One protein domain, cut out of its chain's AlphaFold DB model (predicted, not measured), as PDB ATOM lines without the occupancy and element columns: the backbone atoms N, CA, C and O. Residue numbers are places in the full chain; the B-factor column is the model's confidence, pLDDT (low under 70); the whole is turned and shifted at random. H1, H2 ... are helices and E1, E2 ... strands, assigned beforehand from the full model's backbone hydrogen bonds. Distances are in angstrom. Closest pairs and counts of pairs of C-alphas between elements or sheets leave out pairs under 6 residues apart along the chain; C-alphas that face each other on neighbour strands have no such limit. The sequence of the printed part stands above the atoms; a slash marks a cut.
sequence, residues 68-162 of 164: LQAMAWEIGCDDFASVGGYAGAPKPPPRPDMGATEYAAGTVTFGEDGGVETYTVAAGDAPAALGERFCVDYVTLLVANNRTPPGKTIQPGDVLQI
ATOM      1  N   LEU A  68     -13.386  24.434  13.753       91.25
ATOM      2  CA  LEU A  68     -13.985  23.347  14.536       91.25
ATOM      3  C   LEU A  68     -14.661  22.313  13.621       91.25
ATOM      4  O   LEU A  68     -14.476  21.114  13.791       91.25
ATOM      5  N   GLN A  69     -15.389  22.784  12.610       94.62
ATOM      6  CA  GLN A  69     -15.997  21.931  11.596       94.62
ATOM      7  C   GLN A  69     -14.932  21.259  10.723       94.62
ATOM      8  O   GLN A  69     -15.095  20.101  10.363       94.62
ATOM      9  N   ALA A  70     -13.832  21.953  10.407       95.56
ATOM     10  CA  ALA A  70     -12.720  21.333   9.687       95.56
ATOM     11  C   ALA A  70     -12.148  20.139  10.472       95.56
ATOM     12  O   ALA A  70     -11.984  19.067   9.902       95.56
ATOM     13  N   MET A  71     -11.939  20.295  11.785       94.00
ATOM     14  CA  MET A  71     -11.510  19.195  12.657       94.00
ATOM     15  C   MET A  71     -12.541  18.064  12.742       94.00
ATOM     16  O   MET A  71     -12.166  16.898  12.723       94.00
ATOM     17  N   ALA A  72     -13.835  18.390  12.822       95.88
ATOM     18  CA  ALA A  72     -14.895  17.383  12.817       95.88
ATOM     19  C   ALA A  72     -14.829  16.523  11.543       95.88
ATOM     20  O   ALA A  72     -14.884  15.295  11.613       95.88
ATOM     21  N   TRP A  73     -14.627  17.160  10.384       96.44
ATOM     22  CA  TRP A  73     -14.542  16.466   9.098       96.44
ATOM     23  C   TRP A  73     -13.339  15.523   9.011       96.44
ATOM     24  O   TRP A  73     -13.457  14.456   8.413       96.44
ATOM     25  N   GLU A  74     -12.206  15.865   9.630       95.88
ATOM     26  CA  GLU A  74     -11.012  15.002   9.659       95.88
ATOM     27  C   GLU A  74     -11.262  13.656  10.354       95.88
ATOM     28  O   GLU A  74     -10.633  12.659  10.000       95.88
ATOM     29  N   ILE A  75     -12.201  13.611  11.302       95.12
ATOM     30  CA  ILE A  75     -12.563  12.396  12.045       95.12
ATOM     31  C   ILE A  75     -13.877  11.760  11.569       95.12
ATOM     32  O   ILE A  75     -14.336  10.788  12.161       95.12
ATOM     33  N   GLY A  76     -14.479  12.279  10.493       94.88
ATOM     34  CA  GLY A  76     -15.712  11.742   9.908       94.88
ATOM     35  C   GLY A  76     -17.014  12.234  10.551       94.88
ATOM     36  O   GLY A  76     -18.065  11.654  10.295       94.88
ATOM     37  N   CYS A  77     -16.967  13.297  11.355       95.44
ATOM     38  CA  CYS A  77     -18.149  13.990  11.867       95.44
ATOM     39  C   CYS A  77     -18.526  15.160  10.952       95.44
ATOM     40  O   CYS A  77     -17.644  15.892  10.529       95.44
ATOM     41  N   ASP A  78     -19.814  15.425  10.710       93.88
ATOM     42  CA  ASP A  78     -20.244  16.611   9.938       93.88
ATOM     43  C   ASP A  78     -20.028  17.939  10.699       93.88
ATOM     44  O   ASP A  78     -19.754  18.991  10.102       93.88
ATOM     45  N   ASP A  79     -20.201  17.892  12.023       94.81
ATOM     46  CA  ASP A  79     -19.957  18.963  12.992       94.81
ATOM     47  C   ASP A  79     -19.890  18.363  14.413       94.81
ATOM     48  O   ASP A  79     -20.349  17.240  14.641       94.81
ATOM     49  N   PHE A  80     -19.391  19.126  15.387       95.56
ATOM     50  CA  PHE A  80     -19.555  18.806  16.808       95.56
ATOM     51  C   PHE A  80     -20.838  19.452  17.322       95.56
ATOM     52  O   PHE A  80     -20.847  20.588  17.802       95.56
ATOM     53  N   ALA A  81     -21.957  18.745  17.194       94.25
ATOM     54  CA  ALA A  81     -23.247  19.338  17.519       94.25
ATOM     55  C   ALA A  81     -23.462  19.428  19.042       94.25
ATOM     56  O   ALA A  81     -23.178  18.484  19.782       94.25
ATOM     57  N   SER A  82     -24.004  20.553  19.513       93.94
ATOM     58  CA  SER A  82     -24.268  20.796  20.937       93.94
ATOM     59  C   SER A  82     -25.179  19.735  21.555       93.94
ATOM     60  O   SER A  82     -26.118  19.281  20.901       93.94
ATOM     61  N   VAL A  83     -24.936  19.369  22.812       94.19
ATOM     62  CA  VAL A  83     -25.828  18.489  23.588       94.19
ATOM     63  C   VAL A  83     -26.762  19.316  24.461       94.19
ATOM     64  O   VAL A  83     -26.344  20.281  25.106       94.19
ATOM     65  N   GLY A  84     -28.023  18.897  24.517       87.50
ATOM     66  CA  GLY A  84     -29.076  19.602  25.233       87.50
ATOM     67  C   GLY A  84     -29.730  20.701  24.399       87.50
ATOM     68  O   GLY A  84     -29.341  21.003  23.272       87.50
ATOM     69  N   GLY A  85     -30.764  21.301  24.974       82.25
ATOM     70  CA  GLY A  85     -31.556  22.344  24.341       82.25
ATOM     71  C   GLY A  85     -32.454  23.040  25.355       82.25
ATOM     72  O   GLY A  85     -32.478  22.695  26.539       82.25
ATOM     73  N   TYR A  86     -33.197  24.041  24.897       77.19
ATOM     74  CA  TYR A  86     -34.245  24.650  25.712       77.19
ATOM     75  C   TYR A  86     -35.461  23.723  25.777       77.19
ATOM     76  O   TYR A  86     -35.749  22.996  24.825       77.19
ATOM     77  N   ALA A  87     -36.198  23.766  26.887       78.12
ATOM     78  CA  ALA A  87     -37.414  22.976  27.045       78.12
ATOM     79  C   ALA A  87     -38.389  23.231  25.878       78.12
ATOM     80  O   ALA A  87     -38.752  24.376  25.608       78.12
ATOM     81  N   GLY A  88     -38.800  22.158  25.196       78.31
ATOM     82  CA  GLY A  88     -39.698  22.214  24.037       78.31
ATOM     83  C   GLY A  88     -39.010  22.401  22.680       78.31
ATOM     84  O   GLY A  88     -39.708  22.482  21.670       78.31
ATOM     85  N   ALA A  89     -37.675  22.455  22.623       83.06
ATOM     86  CA  ALA A  89     -36.959  22.355  21.356       83.06
ATOM     87  C   ALA A  89     -37.207  20.977  20.704       83.06
ATOM     88  O   ALA A  89     -37.338  19.981  21.422       83.06
ATOM     89  N   PRO A  90     -37.271  20.892  19.361       85.69
ATOM     90  CA  PRO A  90     -37.285  19.608  18.672       85.69
ATOM     91  C   PRO A  90     -36.071  18.764  19.070       85.69
ATOM     92  O   PRO A  90     -34.975  19.308  19.229       85.69
ATOM     93  N   LYS A  91     -36.261  17.443  19.183       83.62
ATOM     94  CA  LYS A  91     -35.154  16.512  19.429       83.62
ATOM     95  C   LYS A  91     -34.098  16.674  18.321       83.62
ATOM     96  O   LYS A  91     -34.483  16.734  17.146       83.62
ATOM     97  N   PRO A  92     -32.796  16.753  18.652       87.12
ATOM     98  CA  PRO A  92     -31.750  16.814  17.641       87.12
ATOM     99  C   PRO A  92     -31.729  15.536  16.785       87.12
ATOM    100  O   PRO A  92     -32.224  14.492  17.223       87.12
ATOM    101  N   PRO A  93     -31.114  15.580  15.589       91.00
ATOM    102  CA  PRO A  93     -30.872  14.380  14.798       91.00
ATOM    103  C   PRO A  93     -30.166  13.277  15.610       91.00
ATOM    104  O   PRO A  93     -29.411  13.590  16.539       91.00
ATOM    105  N   PRO A  94     -30.377  11.995  15.260       93.94
ATOM    106  CA  PRO A  94     -29.709  10.867  15.902       93.94
ATOM    107  C   PRO A  94     -28.184  11.028  15.887       93.94
ATOM    108  O   PRO A  94     -27.603  11.383  14.860       93.94
ATOM    109  N   ARG A  95     -27.528  10.771  17.024       95.25
ATOM    110  CA  ARG A  95     -26.063  10.850  17.133       95.25
ATOM    111  C   ARG A  95     -25.413   9.543  16.684       95.25
ATOM    112  O   ARG A  95     -25.886   8.490  17.116       95.25
ATOM    113  N   PRO A  96     -24.353   9.584  15.857       97.12
ATOM    114  CA  PRO A  96     -23.629   8.378  15.476       97.12
ATOM    115  C   PRO A  96     -22.832   7.818  16.664       97.12
ATOM    116  O   PRO A  96     -22.471   8.553  17.580       97.12
ATOM    117  N   ASP A  97     -22.528   6.520  16.627       97.75
ATOM    118  CA  ASP A  97     -21.457   5.919  17.430       97.75
ATOM    119  C   ASP A  97     -20.290   5.595  16.492       97.75
ATOM    120  O   ASP A  97     -20.360   4.641  15.716       97.75
ATOM    121  N   MET A  98     -19.219   6.389  16.560       97.69
ATOM    122  CA  MET A  98     -17.999   6.191  15.764       97.69
ATOM    123  C   MET A  98     -17.142   5.017  16.272       97.69
ATOM    124  O   MET A  98     -16.092   4.717  15.704       97.69
ATOM    125  N   GLY A  99     -17.596   4.328  17.323       97.62
ATOM    126  CA  GLY A  99     -16.941   3.173  17.914       97.62
ATOM    127  C   GLY A  99     -16.115   3.518  19.150       97.62
ATOM    128  O   GLY A  99     -15.722   4.657  19.392       97.62
ATOM    129  N   ALA A 100     -15.860   2.499  19.970       98.19
ATOM    130  CA  ALA A 100     -15.068   2.659  21.182       98.19
ATOM    131  C   ALA A 100     -13.606   3.019  20.868       98.19
ATOM    132  O   ALA A 100     -12.996   2.448  19.963       98.19
ATOM    133  N   THR A 101     -13.032   3.912  21.674       97.94
ATOM    134  CA  THR A 101     -11.612   4.296  21.615       97.94
ATOM    135  C   THR A 101     -10.944   4.072  22.971       97.94
ATOM    136  O   THR A 101     -11.612   3.747  23.955       97.94
ATOM    137  N   GLU A 102      -9.622   4.256  23.051       97.12
ATOM    138  CA  GLU A 102      -8.869   4.108  24.308       97.12
ATOM    139  C   GLU A 102      -9.353   5.045  25.436       97.12
ATOM    140  O   GLU A 102      -9.222   4.695  26.607       97.12
ATOM    141  N   TYR A 103      -9.963   6.187  25.091       98.25
ATOM    142  CA  TYR A 103     -10.494   7.184  26.035       98.25
ATOM    143  C   TYR A 103     -12.022   7.348  25.931       98.25
ATOM    144  O   TYR A 103     -12.578   8.341  26.405       98.25
ATOM    145  N   ALA A 104     -12.703   6.396  25.292       98.44
ATOM    146  CA  ALA A 104     -14.156   6.353  25.154       98.44
ATOM    147  C   ALA A 104     -14.625   4.893  25.046       98.44
ATOM    148  O   ALA A 104     -15.199   4.483  24.034       98.44
ATOM    149  N   ALA A 105     -14.334   4.084  26.065       98.69
ATOM    150  CA  ALA A 105     -14.534   2.630  26.066       98.69
ATOM    151  C   ALA A 105     -15.825   2.170  26.767       98.69
ATOM    152  O   ALA A 105     -16.121   0.978  26.849       98.69
ATOM    153  N   GLY A 106     -16.593   3.114  27.296       98.62
ATOM    154  CA  GLY A 106     -17.870   2.907  27.955       98.62
ATOM    155  C   GLY A 106     -18.965   2.339  27.056       98.62
ATOM    156  O   GLY A 106     -18.834   2.182  25.835       98.62
ATOM    157  N   THR A 107     -20.070   1.993  27.711       98.75
ATOM    158  CA  THR A 107     -21.190   1.275  27.097       98.75
ATOM    159  C   THR A 107     -22.231   2.249  26.571       98.75
ATOM    160  O   THR A 107     -22.654   3.154  27.286       98.75
ATOM    161  N   VAL A 108     -22.669   2.029  25.337       98.62
ATOM    162  CA  VAL A 108     -23.677   2.841  24.655       98.62
ATOM    163  C   VAL A 108     -25.044   2.170  24.732       98.62
ATOM    164  O   VAL A 108     -25.161   0.948  24.667       98.62
ATOM    165  N   THR A 109     -26.082   2.991  24.833       98.44
ATOM    166  CA  THR A 109     -27.468   2.611  24.548       98.44
ATOM    167  C   THR A 109     -27.967   3.417  23.359       98.44
ATOM    168  O   THR A 109     -27.564   4.568  23.169       98.44
ATOM    169  N   PHE A 110     -28.844   2.809  22.571       97.56
ATOM    170  CA  PHE A 110     -29.403   3.413  21.371       97.56
ATOM    171  C   PHE A 110     -30.902   3.627  21.549       97.56
ATOM    172  O   PHE A 110     -31.578   2.771  22.124       97.56
ATOM    173  N   GLY A 111     -31.398   4.748  21.035       94.62
ATOM    174  CA  GLY A 111     -32.825   5.032  20.960       94.62
ATOM    175  C   GLY A 111     -33.494   4.324  19.778       94.62
ATOM    176  O   GLY A 111     -32.846   3.685  18.947       94.62
ATOM    177  N   GLU A 112     -34.813   4.482  19.662       93.88
ATOM    178  CA  GLU A 112     -35.610   3.919  18.555       93.88
ATOM    179  C   GLU A 112     -35.226   4.490  17.178       93.88
ATOM    180  O   GLU A 112     -35.458   3.859  16.148       93.88
ATOM    181  N   ASP A 113     -34.618   5.677  17.162       92.75
ATOM    182  CA  ASP A 113     -34.112   6.360  15.970       92.75
ATOM    183  C   ASP A 113     -32.727   5.853  15.520       92.75
ATOM    184  O   ASP A 113     -32.169   6.361  14.547       92.75
ATOM    185  N   GLY A 114     -32.172   4.853  16.219       94.69
ATOM    186  CA  GLY A 114     -30.857   4.271  15.955       94.69
ATOM    187  C   GLY A 114     -29.684   5.146  16.403       94.69
ATOM    188  O   GLY A 114     -28.534   4.741  16.239       94.69
ATOM    189  N   GLY A 115     -29.951   6.324  16.972       96.19
ATOM    190  CA  GLY A 115     -28.928   7.205  17.517       96.19
ATOM    191  C   GLY A 115     -28.523   6.822  18.929       96.19
ATOM    192  O   GLY A 115     -29.274   6.183  19.665       96.19
ATOM    193  N   VAL A 116     -27.337   7.267  19.333       97.75
ATOM    194  CA  VAL A 116     -26.874   7.148  20.716       97.75
ATOM    195  C   VAL A 116     -27.779   7.963  21.642       97.75
ATOM    196  O   VAL A 116     -27.926   9.173  21.468       97.75
ATOM    197  N   GLU A 117     -28.368   7.305  22.641       96.12
ATOM    198  CA  GLU A 117     -29.250   7.937  23.627       96.12
ATOM    199  C   GLU A 117     -28.491   8.227  24.921       96.12
ATOM    200  O   GLU A 117     -28.354   9.386  25.327       96.12
ATOM    201  N   THR A 118     -27.921   7.183  25.530       98.06
ATOM    202  CA  THR A 118     -27.099   7.317  26.737       98.06
ATOM    203  C   THR A 118     -25.776   6.572  26.643       98.06
ATOM    204  O   THR A 118     -25.636   5.598  25.898       98.06
ATOM    205  N   TYR A 119     -24.817   7.022  27.447       98.69
ATOM    206  CA  TYR A 119     -23.485   6.454  27.562       98.69
ATOM    207  C   TYR A 119     -23.104   6.234  29.025       98.69
ATOM    208  O   TYR A 119     -23.140   7.168  29.824       98.69
ATOM    209  N   THR A 120     -22.703   5.013  29.374       98.75
ATOM    210  CA  THR A 120     -22.157   4.689  30.695       98.75
ATOM    211  C   THR A 120     -20.637   4.771  30.660       98.75
ATOM    212  O   THR A 120     -19.991   3.973  29.982       98.75
ATOM    213  N   VAL A 121     -20.083   5.713  31.418       98.75
ATOM    214  CA  VAL A 121     -18.655   6.051  31.450       98.75
ATOM    215  C   VAL A 121     -17.818   4.894  32.001       98.75
ATOM    216  O   VAL A 121     -18.096   4.371  33.083       98.75
ATOM    217  N   ALA A 122     -16.763   4.516  31.281       98.69
ATOM    218  CA  ALA A 122     -15.749   3.570  31.737       98.69
ATOM    219  C   ALA A 122     -14.582   4.276  32.450       98.69
ATOM    220  O   ALA A 122     -14.396   5.491  32.379       98.69
ATOM    221  N   ALA A 123     -13.768   3.497  33.164       98.00
ATOM    222  CA  ALA A 123     -12.533   4.010  33.746       98.00
ATOM    223  C   ALA A 123     -11.524   4.390  32.658       98.00
ATOM    224  O   ALA A 123     -11.203   3.568  31.807       98.00
ATOM    225  N   GLY A 124     -11.006   5.620  32.735       97.12
ATOM    226  CA  GLY A 124     -10.067   6.169  31.753       97.12
ATOM    227  C   GLY A 124     -10.721   7.001  30.649       97.12
ATOM    228  O   GLY A 124     -10.000   7.653  29.901       97.12
ATOM    229  N   ASP A 125     -12.054   7.043  30.582       98.56
ATOM    230  CA  ASP A 125     -12.747   7.869  29.596       98.56
ATOM    231  C   ASP A 125     -12.469   9.364  29.800       98.56
ATOM    232  O   ASP A 125     -12.428   9.869  30.928       98.56
ATOM    233  N   ALA A 126     -12.334  10.091  28.690       97.06
ATOM    234  CA  ALA A 126     -12.089  11.526  28.671       97.06
ATOM    235  C   ALA A 126     -13.205  12.258  27.908       97.06
ATOM    236  O   ALA A 126     -13.569  11.829  26.813       97.06
ATOM    237  N   PRO A 127     -13.714  13.404  28.406       96.19
ATOM    238  CA  PRO A 127     -14.805  14.126  27.748       96.19
ATOM    239  C   PRO A 127     -14.549  14.447  26.270       96.19
ATOM    240  O   PRO A 127     -15.452  14.290  25.458       96.19
ATOM    241  N   ALA A 128     -13.326  14.852  25.916       96.06
ATOM    242  CA  ALA A 128     -12.970  15.167  24.532       96.06
ATOM    243  C   ALA A 128     -13.141  13.956  23.598       96.06
ATOM    244  O   ALA A 128     -13.772  14.079  22.554       96.06
ATOM    245  N   ALA A 129     -12.691  12.772  24.022       98.06
ATOM    246  CA  ALA A 129     -12.843  11.541  23.251       98.06
ATOM    247  C   ALA A 129     -14.307  11.079  23.152       98.06
ATOM    248  O   ALA A 129     -14.698  10.504  22.140       98.06
ATOM    249  N   LEU A 130     -15.147  11.369  24.156       98.25
ATOM    250  CA  LEU A 130     -16.601  11.182  24.028       98.25
ATOM    251  C   LEU A 130     -17.203  12.128  22.981       98.25
ATOM    252  O   LEU A 130     -18.098  11.733  22.237       98.25
ATOM    253  N   GLY A 131     -16.698  13.364  22.911       97.62
ATOM    254  CA  GLY A 131     -17.071  14.336  21.884       97.62
ATOM    255  C   GLY A 131     -16.795  13.829  20.473       97.62
ATOM    256  O   GLY A 131     -17.677  13.855  19.617       97.62
ATOM    257  N   GLU A 132     -15.596  13.291  20.262       98.06
ATOM    258  CA  GLU A 132     -15.174  12.677  19.000       98.06
ATOM    259  C   GLU A 132     -15.990  11.422  18.669       98.06
ATOM    260  O   GLU A 132     -16.493  11.297  17.555       98.06
ATOM    261  N   ARG A 133     -16.206  10.528  19.644       98.44
ATOM    262  CA  ARG A 133     -16.955   9.280  19.436       98.44
ATOM    263  C   ARG A 133     -18.404   9.511  18.998       98.44
ATOM    264  O   ARG A 133     -18.927   8.721  18.217       98.44
ATOM    265  N   PHE A 134     -19.058  10.556  19.504       98.38
ATOM    266  CA  PHE A 134     -20.487  10.800  19.257       98.38
ATOM    267  C   PHE A 134     -20.778  12.009  18.364       98.38
ATOM    268  O   PHE A 134     -21.942  12.381  18.197       98.38
ATOM    269  N   CYS A 135     -19.743  12.642  17.805       97.62
ATOM    270  CA  CYS A 135     -19.855  13.895  17.057       97.62
ATOM    271  C   CYS A 135     -20.633  14.974  17.839       97.62
ATOM    272  O   CYS A 135     -21.569  15.612  17.341       97.62
ATOM    273  N   VAL A 136     -20.272  15.151  19.114       97.06
ATOM    274  CA  VAL A 136     -20.881  16.129  20.025       97.06
ATOM    275  C   VAL A 136     -19.841  17.106  20.551       97.06
ATOM    276  O   VAL A 136     -18.682  16.755  20.760       97.06
ATOM    277  N   ASP A 137     -20.260  18.332  20.839       95.56
ATOM    278  CA  ASP A 137     -19.417  19.230  21.622       95.56
ATOM    279  C   ASP A 137     -19.339  18.734  23.077       95.56
ATOM    280  O   ASP A 137     -20.332  18.716  23.811       95.56
ATOM    281  N   TYR A 138     -18.142  18.340  23.515       95.25
ATOM    282  CA  TYR A 138     -17.954  17.776  24.849       95.25
ATOM    283  C   TYR A 138     -18.244  18.792  25.963       95.25
ATOM    284  O   TYR A 138     -18.589  18.397  27.076       95.25
ATOM    285  N   VAL A 139     -18.122  20.097  25.702       93.69
ATOM    286  CA  VAL A 139     -18.403  21.117  26.719       93.69
ATOM    287  C   VAL A 139     -19.897  21.147  27.021       93.69
ATOM    288  O   VAL A 139     -20.295  21.027  28.183       93.69
ATOM    289  N   THR A 140     -20.736  21.247  25.990       94.75
ATOM    290  CA  THR A 140     -22.196  21.175  26.147       94.75
ATOM    291  C   THR A 140     -22.656  19.811  26.652       94.75
ATOM    292  O   THR A 140     -23.556  19.776  27.487       94.75
ATOM    293  N   LEU A 141     -21.990  18.710  26.279       95.75
ATOM    294  CA  LEU A 141     -22.235  17.387  26.870       95.75
ATOM    295  C   LEU A 141     -22.084  17.409  28.396       95.75
ATOM    296  O   LEU A 141     -22.970  16.943  29.117       95.75
ATOM    297  N   LEU A 142     -20.984  17.968  28.905       95.38
ATOM    298  CA  LEU A 142     -20.762  18.064  30.345       95.38
ATOM    299  C   LEU A 142     -21.796  18.975  31.016       95.38
ATOM    300  O   LEU A 142     -22.293  18.641  32.091       95.38
ATOM    301  N   VAL A 143     -22.147  20.106  30.398       93.25
ATOM    302  CA  VAL A 143     -23.163  21.030  30.933       93.25
ATOM    303  C   VAL A 143     -24.527  20.350  31.027       93.25
ATOM    304  O   VAL A 143     -25.138  20.378  32.097       93.25
ATOM    305  N   ALA A 144     -24.972  19.696  29.950       93.19
ATOM    306  CA  ALA A 144     -26.251  18.992  29.882       93.19
ATOM    307  C   ALA A 144     -26.365  17.877  30.934       93.19
ATOM    308  O   ALA A 144     -27.455  17.589  31.416       93.19
ATOM    309  N   ASN A 145     -25.230  17.299  31.336       94.94
ATOM    310  CA  ASN A 145     -25.151  16.216  32.317       94.94
ATOM    311  C   ASN A 145     -24.715  16.665  33.722       94.94
ATOM    312  O   ASN A 145     -24.337  15.833  34.552       94.94
ATOM    313  N   ASN A 146     -24.728  17.974  34.001       93.56
ATOM    314  CA  ASN A 146     -24.315  18.560  35.282       93.56
ATOM    315  C   ASN A 146     -22.892  18.151  35.733       93.56
ATOM    316  O   ASN A 146     -22.602  18.045  36.930       93.56
ATOM    317  N   ARG A 147     -21.992  17.956  34.765       94.44
ATOM    318  CA  ARG A 147     -20.556  17.664  34.927       94.44
ATOM    319  C   ARG A 147     -19.687  18.911  34.729       94.44
ATOM    320  O   ARG A 147     -18.565  18.871  34.236       94.44
ATOM    321  N   THR A 148     -20.236  20.049  35.137       86.75
ATOM    322  CA  THR A 148     -19.556  21.340  35.291       86.75
ATOM    323  C   THR A 148     -19.991  21.923  36.646       86.75
ATOM    324  O   THR A 148     -21.081  21.570  37.115       86.75
ATOM    325  N   PRO A 149     -19.197  22.759  37.353       77.31
ATOM    326  CA  PRO A 149     -17.920  23.415  37.012       77.31
ATOM    327  C   PRO A 149     -16.688  22.563  37.461       77.31
ATOM    328  O   PRO A 149     -16.857  21.358  37.669       77.31
ATOM    329  N   PRO A 150     -15.444  23.097  37.587       63.44
ATOM    330  CA  PRO A 150     -14.265  22.308  37.970       63.44
ATOM    331  C   PRO A 150     -14.478  21.463  39.233       63.44
ATOM    332  O   PRO A 150     -15.051  21.928  40.216       63.44
ATOM    333  N   GLY A 151     -14.019  20.210  39.197       68.06
ATOM    334  CA  GLY A 151     -14.248  19.214  40.253       68.06
ATOM    335  C   GLY A 151     -15.440  18.286  39.998       68.06
ATOM    336  O   GLY A 151     -15.561  17.268  40.673       68.06
ATOM    337  N   LYS A 152     -16.277  18.576  38.993       82.44
ATOM    338  CA  LYS A 152     -17.338  17.677  38.516       82.44
ATOM    339  C   LYS A 152     -16.995  17.040  37.171       82.44
ATOM    340  O   LYS A 152     -17.787  17.111  36.249       82.44
ATOM    341  N   THR A 153     -15.821  16.424  37.042       87.56
ATOM    342  CA  THR A 153     -15.523  15.632  35.834       87.56
ATOM    343  C   THR A 153     -16.326  14.332  35.823       87.56
ATOM    344  O   THR A 153     -16.751  13.860  36.883       87.56
ATOM    345  N   ILE A 154     -16.509  13.751  34.636       95.56
ATOM    346  CA  ILE A 154     -17.097  12.418  34.474       95.56
ATOM    347  C   ILE A 154     -16.342  11.391  35.326       95.56
ATOM    348  O   ILE A 154     -15.119  11.454  35.456       95.56
ATOM    349  N   GLN A 155     -17.086  10.480  35.939       96.06
ATOM    350  CA  GLN A 155     -16.593   9.384  36.759       96.06
ATOM    351  C   GLN A 155     -17.038   8.048  36.166       96.06
ATOM    352  O   GLN A 155     -18.102   7.979  35.547       96.06
ATOM    353  N   PRO A 156     -16.279   6.965  36.392       98.06
ATOM    354  CA  PRO A 156     -16.708   5.633  35.989       98.06
ATOM    355  C   PRO A 156     -18.085   5.294  36.574       98.06
ATOM    356  O   PRO A 156     -18.324   5.488  37.766       98.06
ATOM    357  N   GLY A 157     -18.979   4.778  35.733       98.19
ATOM    358  CA  GLY A 157     -20.363   4.462  36.082       98.19
ATOM    359  C   GLY A 157     -21.347   5.628  35.957       98.19
ATOM    360  O   GLY A 157     -22.547   5.405  36.109       98.19
ATOM    361  N   ASP A 158     -20.889   6.846  35.653       98.19
ATOM    362  CA  ASP A 158     -21.800   7.926  35.277       98.19
ATOM    363  C   ASP A 158     -22.576   7.546  34.012       98.19
ATOM    364  O   ASP A 158     -21.991   7.077  33.037       98.19
ATOM    365  N   VAL A 159     -23.886   7.794  34.015       98.25
ATOM    366  CA  VAL A 159     -24.733   7.668  32.825       98.25
ATOM    367  C   VAL A 159     -24.973   9.062  32.262       98.25
ATOM    368  O   VAL A 159     -25.578   9.908  32.923       98.25
ATOM    369  N   LEU A 160     -24.466   9.305  31.057       98.06
ATOM    370  CA  LEU A 160     -24.577  10.570  30.344       98.06
ATOM    371  C   LEU A 160     -25.680  10.486  29.292       98.06
ATOM    372  O   LEU A 160     -25.733   9.531  28.523       98.06
ATOM    373  N   GLN A 161     -26.517  11.512  29.228       96.75
ATOM    374  CA  GLN A 161     -27.435  11.777  28.130       96.75
ATOM    375  C   GLN A 161     -26.647  12.362  26.957       96.75
ATOM    376  O   GLN A 161     -26.036  13.426  27.096       96.75
ATOM    377  N   ILE A 162     -26.647  11.665  25.821       96.62
ATOM    378  CA  ILE A 162     -25.933  12.074  24.603       96.62
ATOM    379  C   ILE A 162     -26.869  12.820  23.646       96.62
ATOM    380  O   ILE A 162     -26.451  13.791  23.016       96.62
TER     381      ILE A 162
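Overview. This is residues 68 to 162 of the 164 residues of an uncharacterized protein of Microbacterium sp (UniProt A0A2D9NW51). This loop-rich body has little regular structure: a small antiparallel sheet, E1-E2-E3, makes one side, with H2 nearest the middle, and H3 meets H2 nearly at right angles. H1 lies at the rim, and residues 86 to 91 stick out. Of 95 printed residues, 34 are in named elements, in the order H1 E1 E2 H2 H3 E3, class mixed; it is compact, radius of gyration of the C-alphas 12.5 A, spans 32 by 29 by 27 A.

Along the chain. Find C-alpha 68 at (-13.985, 23.347, 14.536), where H1, residues 68 to 74, begins. Next come E1, 107 to 110, E2, 116 to 120, 11.3 A long, H2, 127 to 134, 10.7 A, H3, 138 to 144, and E3, 159 to 161, ending at C-alpha (-27.435, 11.777, 28.130).

Arrangement. Look at N 109 and O 118, 2.9 A, in hairpin E1-E2, and N 160 and O 119, 2.8 A, between E3 and E2. H3 only grazes the sheet with residues 141 to 144. H2 and H3 touch, closest C-alphas Gly 131 and Tyr 138, 4.6 A. Every O i to N i+4 pair in H1, H2 and H3 is within hydrogen-bond range.

Size, cuts and confidence. The printed part has no cut. Links H1 to E1 and H3 to E3 are long. Residues 150 to 151 have pLDDT under 70.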